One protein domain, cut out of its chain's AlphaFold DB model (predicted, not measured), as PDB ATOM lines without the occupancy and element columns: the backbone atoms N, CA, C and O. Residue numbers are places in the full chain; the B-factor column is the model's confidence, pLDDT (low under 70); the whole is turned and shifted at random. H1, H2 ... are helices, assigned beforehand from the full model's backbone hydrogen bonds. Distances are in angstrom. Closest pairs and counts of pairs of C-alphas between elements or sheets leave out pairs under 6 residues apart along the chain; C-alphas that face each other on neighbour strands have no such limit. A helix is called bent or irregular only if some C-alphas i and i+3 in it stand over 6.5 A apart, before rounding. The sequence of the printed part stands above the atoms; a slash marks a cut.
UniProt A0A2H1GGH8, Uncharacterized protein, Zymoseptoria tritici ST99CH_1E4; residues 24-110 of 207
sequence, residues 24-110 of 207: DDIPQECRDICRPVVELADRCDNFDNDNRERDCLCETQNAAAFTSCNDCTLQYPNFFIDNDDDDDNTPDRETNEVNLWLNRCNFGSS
ATOM      1  N   ASP A  24      21.860  39.715  40.968       82.69
ATOM      2  CA  ASP A  24      21.692  38.797  39.846       82.69
ATOM      3  C   ASP A  24      22.586  37.552  39.990       82.69
ATOM      4  O   ASP A  24      22.245  36.508  39.449       82.69
ATOM      5  N   ASP A  25      23.617  37.594  40.843       81.69
ATOM      6  CA  ASP A  25      24.441  36.430  41.215       81.69
ATOM      7  C   ASP A  25      23.812  35.573  42.327       81.69
ATOM      8  O   ASP A  25      24.399  34.595  42.810       81.69
ATOM      9  N   ILE A  26      22.620  35.958  42.798       87.50
ATOM     10  CA  ILE A  26      21.952  35.342  43.942       87.50
ATOM     11  C   ILE A  26      20.555  34.850  43.536       87.50
ATOM     12  O   ILE A  26      19.717  35.641  43.090       87.50
ATOM     13  N   PRO A  27      20.222  33.569  43.791       87.56
ATOM     14  CA  PRO A  27      18.872  33.061  43.576       87.56
ATOM     15  C   PRO A  27      17.857  33.868  44.392       87.56
ATOM     16  O   PRO A  27      18.116  34.238  45.540       87.56
ATOM     17  N   GLN A  28      16.687  34.145  43.810       89.12
ATOM     18  CA  GLN A  28      15.689  35.060  44.383       89.12
ATOM     19  C   GLN A  28      15.298  34.688  45.821       89.12
ATOM     20  O   GLN A  28      15.081  35.562  46.656       89.12
ATOM     21  N   GLU A  29      15.279  33.394  46.125       90.38
ATOM     22  CA  GLU A  29      14.979  32.823  47.435       90.38
ATOM     23  C   GLU A  29      16.033  33.157  48.504       90.38
ATOM     24  O   GLU A  29      15.727  33.157  49.695       90.38
ATOM     25  N   CYS A  30      17.264  33.461  48.089       91.44
ATOM     26  CA  CYS A  30      18.385  33.783  48.965       91.44
ATOM     27  C   CYS A  30      18.664  35.281  49.088       91.44
ATOM     28  O   CYS A  30      19.458  35.665  49.946       91.44
ATOM     29  N   ARG A  31      18.014  36.146  48.298       91.25
ATOM     30  CA  ARG A  31      18.315  37.592  48.268       91.25
ATOM     31  C   ARG A  31      18.153  38.268  49.626       91.25
ATOM     32  O   ARG A  31      18.999  39.068  50.003       91.25
ATOM     33  N   ASP A  32      17.139  37.899  50.408       91.31
ATOM     34  CA  ASP A  32      16.964  38.444  51.761       91.31
ATOM     35  C   ASP A  32      18.083  38.019  52.728       91.31
ATOM     36  O   ASP A  32      18.525  38.817  53.555       91.31
ATOM     37  N   ILE A  33      18.564  36.777  52.612       90.88
ATOM     38  CA  ILE A  33      19.650  36.226  53.442       90.88
ATOM     39  C   ILE A  33      21.000  36.820  53.023       90.88
ATOM     40  O   ILE A  33      21.851  37.100  53.866       90.88
ATOM     41  N   CYS A  34      21.181  37.029  51.721       92.06
ATOM     42  CA  CYS A  34      22.399  37.545  51.112       92.06
ATOM     43  C   CYS A  34      22.471  39.073  51.058       92.06
ATOM     44  O   CYS A  34      23.539  39.608  50.779       92.06
ATOM     45  N   ARG A  35      21.389  39.792  51.374       91.94
ATOM     46  CA  ARG A  35      21.357  41.260  51.383       91.94
ATOM     47  C   ARG A  35      22.551  41.926  52.091       91.94
ATOM     48  O   ARG A  35      23.126  42.827  51.493       91.94
ATOM     49  N   PRO A  36      22.994  41.496  53.294       89.56
ATOM     50  CA  PRO A  36      24.177  42.085  53.927       89.56
ATOM     51  C   PRO A  36      25.485  41.853  53.156       89.56
ATOM     52  O   PRO A  36      26.421  42.623  53.332       89.56
ATOM     53  N   VAL A  37      25.574  40.802  52.333       89.75
ATOM     54  CA  VAL A  37      26.734  40.541  51.466       89.75
ATOM     55  C   VAL A  37      26.709  41.473  50.257       89.75
ATOM     56  O   VAL A  37      27.728  42.081  49.959       89.75
ATOM     57  N   VAL A  38      25.544  41.650  49.627       90.12
ATOM     58  CA  VAL A  38      25.366  42.569  48.488       90.12
ATOM     59  C   VAL A  38      25.607  44.022  48.906       90.12
ATOM     60  O   VAL A  38      26.389  44.726  48.286       90.12
ATOM     61  N   GLU A  39      25.006  44.466  50.016       88.75
ATOM     62  CA  GLU A  39      25.228  45.820  50.556       88.75
ATOM     63  C   GLU A  39      26.700  46.059  50.939       88.75
ATOM     64  O   GLU A  39      27.181  47.192  50.942       88.75
ATOM     65  N   LEU A  40      27.423  45.003  51.315       88.31
ATOM     66  CA  LEU A  40      28.848  45.088  51.601       88.31
ATOM     67  C   LEU A  40      29.673  45.173  50.314       88.31
ATOM     68  O   LEU A  40      30.591  45.987  50.282       88.31
ATOM     69  N   ALA A  41      29.349  44.369  49.301       86.62
ATOM     70  CA  ALA A  41      29.984  44.417  47.987       86.62
ATOM     71  C   ALA A  41      29.851  45.814  47.369       86.62
ATOM     72  O   ALA A  41      30.873  46.453  47.157       86.62
ATOM     73  N   ASP A  42      28.634  46.358  47.278       87.00
ATOM     74  CA  ASP A  42      28.355  47.722  46.782       87.00
ATOM     75  C   ASP A  42      29.158  48.800  47.537       87.00
ATOM     76  O   ASP A  42      29.770  49.701  46.960       87.00
ATOM     77  N   ARG A  43      29.247  48.684  48.868       85.25
ATOM     78  CA  ARG A  43      30.046  49.619  49.675       85.25
ATOM     79  C   ARG A  43      31.550  49.498  49.444       85.25
ATOM     80  O   ARG A  43      32.264  50.479  49.673       85.25
ATOM     81  N   CYS A  44      32.036  48.306  49.112       85.25
ATOM     82  CA  CYS A  44      33.448  48.034  48.878       85.25
ATOM     83  C   CYS A  44      33.850  48.259  47.410       85.25
ATOM     84  O   CYS A  44      35.024  48.514  47.166       85.25
ATOM     85  N   ASP A  45      32.909  48.268  46.469       82.19
ATOM     86  CA  ASP A  45      33.154  48.521  45.042       82.19
ATOM     87  C   ASP A  45      33.645  49.962  44.761       82.19
ATOM     88  O   ASP A  45      34.323  50.259  43.782       82.19
ATOM     89  N   ASN A  46      33.448  50.899  45.697       76.94
ATOM     90  CA  ASN A  46      33.910  52.284  45.532       76.94
ATOM     91  C   ASN A  46      35.451  52.461  45.488       76.94
ATOM     92  O   ASN A  46      35.947  53.591  45.433       76.94
ATOM     93  N   PHE A  47      36.241  51.388  45.577       74.50
ATOM     94  CA  PHE A  47      37.698  51.463  45.553       74.50
ATOM     95  C   PHE A  47      38.266  51.132  44.166       74.50
ATOM     96  O   PHE A  47      38.273  49.982  43.765       74.50
ATOM     97  N   ASP A  48      38.963  52.086  43.532       72.94
ATOM     98  CA  ASP A  48      39.749  51.857  42.293       72.94
ATOM     99  C   ASP A  48      40.909  50.833  42.440       72.94
ATOM    100  O   ASP A  48      41.747  50.680  41.549       72.94
ATOM    101  N   ASN A  49      41.073  50.219  43.614       77.88
ATOM    102  CA  ASN A  49      42.167  49.306  43.923       77.88
ATOM    103  C   ASN A  49      41.606  48.016  44.510       77.88
ATOM    104  O   ASN A  49      41.267  47.986  45.696       77.88
ATOM    105  N   ASP A  50      41.674  46.949  43.718       78.50
ATOM    106  CA  ASP A  50      41.205  45.599  44.040       78.50
ATOM    107  C   ASP A  50      41.704  45.092  45.402       78.50
ATOM    108  O   ASP A  50      41.047  44.308  46.079       78.50
ATOM    109  N   ASN A  51      42.891  45.525  45.851       82.56
ATOM    110  CA  ASN A  51      43.407  45.109  47.157       82.56
ATOM    111  C   ASN A  51      42.612  45.731  48.309       82.56
ATOM    112  O   ASN A  51      42.400  45.072  49.319       82.56
ATOM    113  N   ARG A  52      42.189  46.993  48.170       83.12
ATOM    114  CA  ARG A  52      41.401  47.695  49.194       83.12
ATOM    115  C   ARG A  52      39.967  47.201  49.221       83.12
ATOM    116  O   ARG A  52      39.423  47.022  50.303       83.12
ATOM    117  N   GLU A  53      39.401  46.954  48.050       82.88
ATOM    118  CA  GLU A  53      38.103  46.307  47.914       82.88
ATOM    119  C   GLU A  53      38.110  44.918  48.553       82.88
ATOM    120  O   GLU A  53      37.304  44.635  49.438       82.88
ATOM    121  N   ARG A  54      39.102  44.085  48.217       85.12
ATOM    122  CA  ARG A  54      39.277  42.778  48.855       85.12
ATOM    123  C   ARG A  54      39.424  42.903  50.368       85.12
ATOM    124  O   ARG A  54      38.813  42.129  51.095       85.12
ATOM    125  N   ASP A  55      40.244  43.830  50.855       86.19
ATOM    126  CA  ASP A  55      40.447  44.009  52.296       86.19
ATOM    127  C   ASP A  55      39.149  44.466  52.998       86.19
ATOM    128  O   ASP A  55      38.882  44.016  54.110       86.19
ATOM    129  N   CYS A  56      38.317  45.276  52.330       87.31
ATOM    130  CA  CYS A  56      36.988  45.696  52.791       87.31
ATOM    131  C   CYS A  56      35.989  44.525  52.845       87.31
ATOM    132  O   CYS A  56      35.279  44.347  53.840       87.31
ATOM    133  N   LEU A  57      35.963  43.680  51.810       86.56
ATOM    134  CA  LEU A  57      35.092  42.503  51.750       86.56
ATOM    135  C   LEU A  57      35.515  41.436  52.769       86.56
ATOM    136  O   LEU A  57      34.678  40.870  53.477       86.56
ATOM    137  N   CYS A  58      36.822  41.207  52.895       90.12
ATOM    138  CA  CYS A  58      37.405  40.140  53.703       90.12
ATOM    139  C   CYS A  58      37.587  40.478  55.195       90.12
ATOM    140  O   CYS A  58      38.301  39.757  55.901       90.12
ATOM    141  N   GLU A  59      36.941  41.523  55.721       88.44
ATOM    142  CA  GLU A  59      36.942  41.766  57.165       88.44
ATOM    143  C   GLU A  59      36.279  40.598  57.917       88.44
ATOM    144  O   GLU A  59      35.216  40.098  57.547       88.44
ATOM    145  N   THR A  60      36.885  40.155  59.024       77.62
ATOM    146  CA  THR A  60      36.444  38.956  59.766       77.62
ATOM    147  C   THR A  60      34.997  39.047  60.262       77.62
ATOM    148  O   THR A  60      34.318  38.031  60.385       77.62
ATOM    149  N   GLN A  61      34.509  40.260  60.518       85.81
ATOM    150  CA  GLN A  61      33.125  40.523  60.919       85.81
ATOM    151  C   GLN A  61      32.097  40.175  59.827       85.81
ATOM    152  O   GLN A  61      30.951  39.871  60.149       85.81
ATOM    153  N   ASN A  62      32.513  40.144  58.559       85.81
ATOM    154  CA  ASN A  62      31.647  39.843  57.421       85.81
ATOM    155  C   ASN A  62      31.471  38.330  57.211       85.81
ATOM    156  O   ASN A  62      30.517  37.904  56.561       85.81
ATOM    157  N   ALA A  63      32.344  37.504  57.803       86.50
ATOM    158  CA  ALA A  63      32.381  36.057  57.590       86.50
ATOM    159  C   ALA A  63      31.017  35.377  57.803       86.50
ATOM    160  O   ALA A  63      30.611  34.543  57.002       86.50
ATOM    161  N   ALA A  64      30.280  35.766  58.850       87.88
ATOM    162  CA  ALA A  64      28.977  35.177  59.166       87.88
ATOM    163  C   ALA A  64      27.909  35.456  58.091       87.88
ATOM    164  O   ALA A  64      27.083  34.587  57.804       87.88
ATOM    165  N   ALA A  65      27.937  36.649  57.486       87.88
ATOM    166  CA  ALA A  65      27.033  37.018  56.400       87.88
ATOM    167  C   ALA A  65      27.352  36.212  55.132       87.88
ATOM    168  O   ALA A  65      26.453  35.606  54.551       87.88
ATOM    169  N   PHE A  66      28.638  36.115  54.773       89.06
ATOM    170  CA  PHE A  66      29.094  35.298  53.646       89.06
ATOM    171  C   PHE A  66      28.745  33.817  53.818       89.06
ATOM    172  O   PHE A  66      28.234  33.208  52.884       89.06
ATOM    173  N   THR A  67      28.967  33.238  55.002       89.00
ATOM    174  CA  THR A  67      28.603  31.838  55.276       89.00
ATOM    175  C   THR A  67      27.103  31.608  55.134       89.00
ATOM    176  O   THR A  67      26.700  30.705  54.411       89.00
ATOM    177  N   SER A  68      26.276  32.453  55.753       88.50
ATOM    178  CA  SER A  68      24.815  32.293  55.710       88.50
ATOM    179  C   SER A  68      24.267  32.430  54.285       88.50
ATOM    180  O   SER A  68      23.388  31.674  53.877       88.50
ATOM    181  N   CYS A  69      24.813  33.373  53.515       91.38
ATOM    182  CA  CYS A  69      24.467  33.546  52.112       91.38
ATOM    183  C   CYS A  69      24.889  32.333  51.271       91.38
ATOM    184  O   CYS A  69      24.061  31.763  50.564       91.38
ATOM    185  N   ASN A  70      26.141  31.882  51.407       90.31
ATOM    186  CA  ASN A  70      26.658  30.711  50.701       90.31
ATOM    187  C   ASN A  70      25.836  29.449  51.000       90.31
ATOM    188  O   ASN A  70      25.495  28.700  50.090       90.31
ATOM    189  N   ASP A  71      25.486  29.213  52.262       90.75
ATOM    190  CA  ASP A  71      24.684  28.051  52.648       90.75
ATOM    191  C   ASP A  71      23.305  28.073  51.980       90.75
ATOM    192  O   ASP A  71      22.791  27.025  51.585       90.75
ATOM    193  N   CYS A  72      22.725  29.262  51.792       91.06
ATOM    194  CA  CYS A  72      21.498  29.404  51.027       91.06
ATOM    195  C   CYS A  72      21.716  29.101  49.541       91.06
ATOM    196  O   CYS A  72      20.987  28.284  48.981       91.06
ATOM    197  N   THR A  73      22.728  29.703  48.906       88.19
ATOM    198  CA  THR A  73      22.967  29.542  47.462       88.19
ATOM    199  C   THR A  73      23.325  28.107  47.075       88.19
ATOM    200  O   THR A  73      22.940  27.641  46.003       88.19
ATOM    201  N   LEU A  74      23.955  27.344  47.974       88.62
ATOM    202  CA  LEU A  74      24.212  25.912  47.789       88.62
ATOM    203  C   LEU A  74      22.937  25.055  47.681       88.62
ATOM    204  O   LEU A  74      23.004  23.947  47.148       88.62
ATOM    205  N   GLN A  75      21.780  25.545  48.141       89.81
ATOM    206  CA  GLN A  75      20.493  24.855  47.971       89.81
ATOM    207  C   GLN A  75      19.936  24.977  46.543       89.81
ATOM    208  O   GLN A  75      19.069  24.188  46.163       89.81
ATOM    209  N   TYR A  76      20.458  25.910  45.740       87.38
ATOM    210  CA  TYR A  76      19.994  26.209  44.384       87.38
ATOM    211  C   TYR A  76      21.123  26.036  43.350       87.38
ATOM    212  O   TYR A  76      21.446  26.964  42.616       87.38
ATOM    213  N   PRO A  77      21.738  24.842  43.233       81.56
ATOM    214  CA  PRO A  77      22.902  24.632  42.367       81.56
ATOM    215  C   PRO A  77      22.595  24.801  40.872       81.56
ATOM    216  O   PRO A  77      23.521  25.039  40.105       81.56
ATOM    217  N   ASN A  78      21.322  24.673  40.480       84.12
ATOM    218  CA  ASN A  78      20.868  24.825  39.098       84.12
ATOM    219  C   ASN A  78      20.756  26.289  38.659       84.12
ATOM    220  O   ASN A  78      20.613  26.530  37.471       84.12
ATOM    221  N   PHE A  79      20.773  27.239  39.603       82.75
ATOM    222  CA  PHE A  79      20.756  28.667  39.291       82.75
ATOM    223  C   PHE A  79      22.012  29.081  38.522       82.75
ATOM    224  O   PHE A  79      21.922  29.851  37.586       82.75
ATOM    225  N   PHE A  80      23.149  28.485  38.877       80.38
ATOM    226  CA  PHE A  80      24.460  28.747  38.285       80.38
ATOM    227  C   PHE A  80      24.749  27.867  37.058       80.38
ATOM    228  O   PHE A  80      25.898  27.510  36.810       80.38
ATOM    229  N   ILE A  81      23.718  27.354  36.386       77.00
ATOM    230  CA  ILE A  81      23.886  26.579  35.154       77.00
ATOM    231  C   ILE A  81      23.402  27.475  34.031       77.00
ATOM    232  O   ILE A  81      22.189  27.621  33.853       77.00
ATOM    233  N   ASP A  82      24.345  28.027  33.279       66.75
ATOM    234  CA  ASP A  82      24.004  28.736  32.064       66.75
ATOM    235  C   ASP A  82      23.659  27.705  30.979       66.75
ATOM    236  O   ASP A  82      24.319  26.674  30.814       66.75
ATOM    237  N   ASN A  83      22.534  27.938  30.309       60.28
ATOM    238  CA  ASN A  83      22.090  27.147  29.164       60.28
ATOM    239  C   ASN A  83      22.105  27.985  27.879       60.28
ATOM    240  O   ASN A  83      21.572  27.520  26.871       60.28
ATOM    241  N   ASP A  84      22.658  29.202  27.904       58.81
ATOM    242  CA  ASP A  84      22.922  29.963  26.694       58.81
ATOM    243  C   ASP A  84      24.052  29.266  25.916       58.81
ATOM    244  O   ASP A  84      25.240  29.336  26.218       58.81
ATOM    245  N   ASP A  85      23.604  28.488  24.928       51.34
ATOM    246  CA  ASP A  85      24.373  27.771  23.917       51.34
ATOM    247  C   ASP A  85      25.311  28.725  23.138       51.34
ATOM    248  O   ASP A  85      24.941  29.231  22.075       51.34
ATOM    249  N   ASP A  86      26.548  28.916  23.598       53.72
ATOM    250  CA  ASP A  86      27.653  29.381  22.750       53.72
ATOM    251  C   ASP A  86      28.561  28.189  22.381       53.72
ATOM    252  O   ASP A  86      29.501  27.819  23.078       53.72
ATOM    253  N   ASP A  87      28.245  27.582  21.233       57.03
ATOM    254  CA  ASP A  87      29.075  26.715  20.374       57.03
ATOM    255  C   ASP A  87      29.677  25.399  20.921       57.03
ATOM    256  O   ASP A  87      30.024  24.528  20.112       57.03
ATOM    257  N   ASP A  88      29.754  25.169  22.230       58.69
ATOM    258  CA  ASP A  88      30.148  23.886  22.816       58.69
ATOM    259  C   ASP A  88      28.947  23.310  23.570       58.69
ATOM    260  O   ASP A  88      28.433  23.910  24.500       58.69
ATOM    261  N   ASN A  89      28.463  22.135  23.165       56.72
ATOM    262  CA  ASN A  89      27.251  21.459  23.666       56.72
ATOM    263  C   ASN A  89      27.403  20.948  25.130       56.72
ATOM    264  O   ASN A  89      26.977  19.838  25.472       56.72
ATOM    265  N   THR A  90      28.079  21.715  25.981       58.75
ATOM    266  CA  THR A  90      28.356  21.462  27.389       58.75
ATOM    267  C   THR A  90      27.739  22.612  28.181       58.75
ATOM    268  O   THR A  90      28.107  23.748  27.932       58.75
ATOM    269  N   PRO A  91      26.819  22.348  29.123       57.44
ATOM    270  CA  PRO A  91      26.296  23.404  29.979       57.44
ATOM    271  C   PRO A  91      27.446  24.013  30.782       57.44
ATOM    272  O   PRO A  91      28.091  23.310  31.574       57.44
ATOM    273  N   ASP A  92      27.704  25.297  30.562       60.19
ATOM    274  CA  ASP A  92      28.694  26.039  31.318       60.19
ATOM    275  C   ASP A  92      28.121  26.347  32.699       60.19
ATOM    276  O   ASP A  92      27.010  26.848  32.877       60.19
ATOM    277  N   ARG A  93      28.871  25.956  33.728       61.94
ATOM    278  CA  ARG A  93      28.484  26.231  35.107       61.94
ATOM    279  C   ARG A  93      29.081  27.569  35.509       61.94
ATOM    280  O   ARG A  93      30.292  27.649  35.723       61.94
ATOM    281  N   GLU A  94      28.232  28.577  35.647       69.94
ATOM    282  CA  GLU A  94      28.595  29.852  36.251       69.94
ATOM    283  C   GLU A  94      29.149  29.625  37.656       69.94
ATOM    284  O   GLU A  94      28.816  28.661  38.367       69.94
ATOM    285  N   THR A  95      30.067  30.497  38.063       75.06
ATOM    286  CA  THR A  95      30.677  30.348  39.375       75.06
ATOM    287  C   THR A  95      29.795  31.008  40.427       75.06
ATOM    288  O   THR A  95      29.272  32.095  40.242       75.06
ATOM    289  N   ASN A  96      29.616  30.340  41.565       83.00
ATOM    290  CA  ASN A  96      28.969  30.960  42.714       83.00
ATOM    291  C   ASN A  96      29.940  31.977  43.333       83.00
ATOM    292  O   ASN A  96      30.840  31.594  44.090       83.00
ATOM    293  N   GLU A  97      29.755  33.255  43.005       83.50
ATOM    294  CA  GLU A  97      30.622  34.356  43.441       83.50
ATOM    295  C   GLU A  97      30.706  34.455  44.972       83.50
ATOM    296  O   GLU A  97      31.784  34.636  45.543       83.50
ATOM    297  N   VAL A  98      29.607  34.188  45.682       84.00
ATOM    298  CA  VAL A  98      29.597  34.143  47.154       84.00
ATOM    299  C   VAL A  98      30.549  33.058  47.679       84.00
ATOM    300  O   VAL A  98      31.299  33.291  48.631       84.00
ATOM    301  N   ASN A  99      30.566  31.876  47.050       85.81
ATOM    302  CA  ASN A  99      31.477  30.789  47.419       85.81
ATOM    303  C   ASN A  99      32.943  31.129  47.110       85.81
ATOM    304  O   ASN A  99      33.836  30.817  47.907       85.81
ATOM    305  N   LEU A 100      33.195  31.795  45.978       85.25
ATOM    306  CA  LEU A 100      34.526  32.276  45.611       85.25
ATOM    307  C   LEU A 100      35.076  33.239  46.657       85.25
ATOM    308  O   LEU A 100      36.203  33.051  47.123       85.25
ATOM    309  N   TRP A 101      34.283  34.228  47.063       85.50
ATOM    310  CA  TRP A 101      34.677  35.210  48.069       85.50
ATOM    311  C   TRP A 101      34.871  34.583  49.450       85.50
ATOM    312  O   TRP A 101      35.846  34.898  50.136       85.50
ATOM    313  N   LEU A 102      34.043  33.606  49.829       86.50
ATOM    314  CA  LEU A 102      34.206  32.859  51.079       86.50
ATOM    315  C   LEU A 102      35.562  32.131  51.139       86.50
ATOM    316  O   LEU A 102      36.261  32.183  52.160       86.50
ATOM    317  N   ASN A 103      35.971  31.508  50.030       86.19
ATOM    318  CA  ASN A 103      37.272  30.849  49.906       86.19
ATOM    319  C   ASN A 103      38.428  31.856  49.811       86.19
ATOM    320  O   ASN A 103      39.460  31.668  50.456       86.19
ATOM    321  N   ARG A 104      38.256  32.945  49.054       84.75
ATOM    322  CA  ARG A 104      39.256  34.010  48.860       84.75
ATOM    323  C   ARG A 104      39.580  34.738  50.159       84.75
ATOM    324  O   ARG A 104      40.752  34.941  50.465       84.75
ATOM    325  N   CYS A 105      38.562  35.071  50.943       86.94
ATOM    326  CA  CYS A 105      38.711  35.671  52.266       86.94
ATOM    327  C   CYS A 105      39.119  34.655  53.342       86.94
ATOM    328  O   CYS A 105      39.363  35.029  54.489       86.94
ATOM    329  N   ASN A 106      39.209  33.367  52.986       86.69
ATOM    330  CA  ASN A 106      39.545  32.271  53.889       86.69
ATOM    331  C   ASN A 106      38.605  32.179  55.110       86.69
ATOM    332  O   ASN A 106      39.002  31.737  56.194       86.69
ATOM    333  N   PHE A 107      37.335  32.560  54.939       83.56
ATOM    334  CA  PHE A 107      36.332  32.474  56.001       83.56
ATOM    335  C   PHE A 107      36.074  31.014  56.422       83.56
ATOM    336  O   PHE A 107      35.842  30.741  57.601       83.56
ATOM    337  N   GLY A 108      36.253  30.058  55.499       62.19
ATOM    338  CA  GLY A 108      36.130  28.613  55.742       62.19
ATOM    339  C   GLY A 108      37.158  28.010  56.713       62.19
ATOM    340  O   GLY A 108      36.921  26.934  57.257       62.19
ATOM    341  N   SER A 109      38.261  28.708  57.012       50.03
ATOM    342  CA  SER A 109      39.256  28.253  58.002       50.03
ATOM    343  C   SER A 109      38.952  28.704  59.440       50.03
ATOM    344  O   SER A 109      39.661  28.311  60.364       50.03
ATOM    345  N   SER A 110      37.903  29.512  59.655       44.12
ATOM    346  CA  SER A 110      37.496  30.028  60.976       44.12
ATOM    347  C   SER A 110      36.084  29.618  61.400       44.12
ATOM    348  O   SER A 110      35.513  30.241  62.294       44.12
TER     349      SER A 110
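This is residues 24 to 110 of the 207 residues of an uncharacterized protein of Zymoseptoria tritici ST99CH_1E4 (UniProt A0A2H1GGH8). A small cluster of helices has H3 in its middle, with H1 along one side of it and the short H4 packed on another, while the short H2 makes the corner between H1 and H3. From the far end of H3 a long loop, residues 74 to 96, reaches away from the helices to the region of Asp 87 and folds back to H4, and this loop makes much of the length. The printed part has 87 residues with five named helices, H1 to H5 in chain order, and no named strand; the class is all helix. It is only just compact, close to loose, with a radius of gyration of the C-alphas of 14.1 A, and spans 41 by 28 by 24 A.

H1, residues 28 to 45, begins at C-alpha 28 at (15.689, 35.060, 44.383) and is 22.1 A long. It is irregular, with C-alphas 33 and 36 7.4 A apart, and has a kink of 69 degrees near residue 35. H2, residues 50 to 57, is 10.3 A long. H3, residues 60 to 73, is 20.5 A long and begins at C-alpha 60 at (36.444, 38.956, 59.766); it is only just irregular, with C-alphas 61 and 64 7.0 A apart. H4, residues 97 to 104, is 10.2 A long. H5, residues 107 to 110, ends at C-alpha 110 at (37.496, 30.028, 60.976).

H3 is the hub, touching H1, H4 and H5. H1 touches H3 with residues 30 to 37 alone, the closest C-alphas being those of Cys 34 and Cys 69 at 4.6 A; they run opposite ways at a shallow tilt of 34.8 degrees, only just short of steep. H1 touches H2 with residues 40 to 45 alone, closest at the C-alphas of Cys 44 and Glu 53, 5.1 A, opposite ways at a steep tilt of 49 degrees. H2 and H3 meet only through their link. H3 and H4 form a helical hairpin and touch, closest at the C-alphas of Asn 70 and Val 98, 5.7 A, opposite ways at a steep tilt of 42 degrees. H3 and H5 only just touch, with 3 pairs of C-alphas within 8 A, the closest being those of Ala 63 and Phe 107 at 5.6 A. The helix packing is mostly crossed, only just: 1 of 3 touching pairs with a tilt is shallow. H2 and H4 are near each other; H1 and H4 are only just apart, 8.2 A at the closest. Every O i to N i+4 pair is within hydrogen-bond range in H2 and H4, against 10 of 14 in H1 and 8 of 10 in H3; H5 is too short for such a pair.

The two C-alphas farthest apart are those of Gln 61 and Asp 87, 43.0 A. The printed part has no cut. The link H3 to H4 is long, with 23 residues. Mean pLDDT of the printed part is 80.7; residues 82 to 94 and 108 to 110 are under 70.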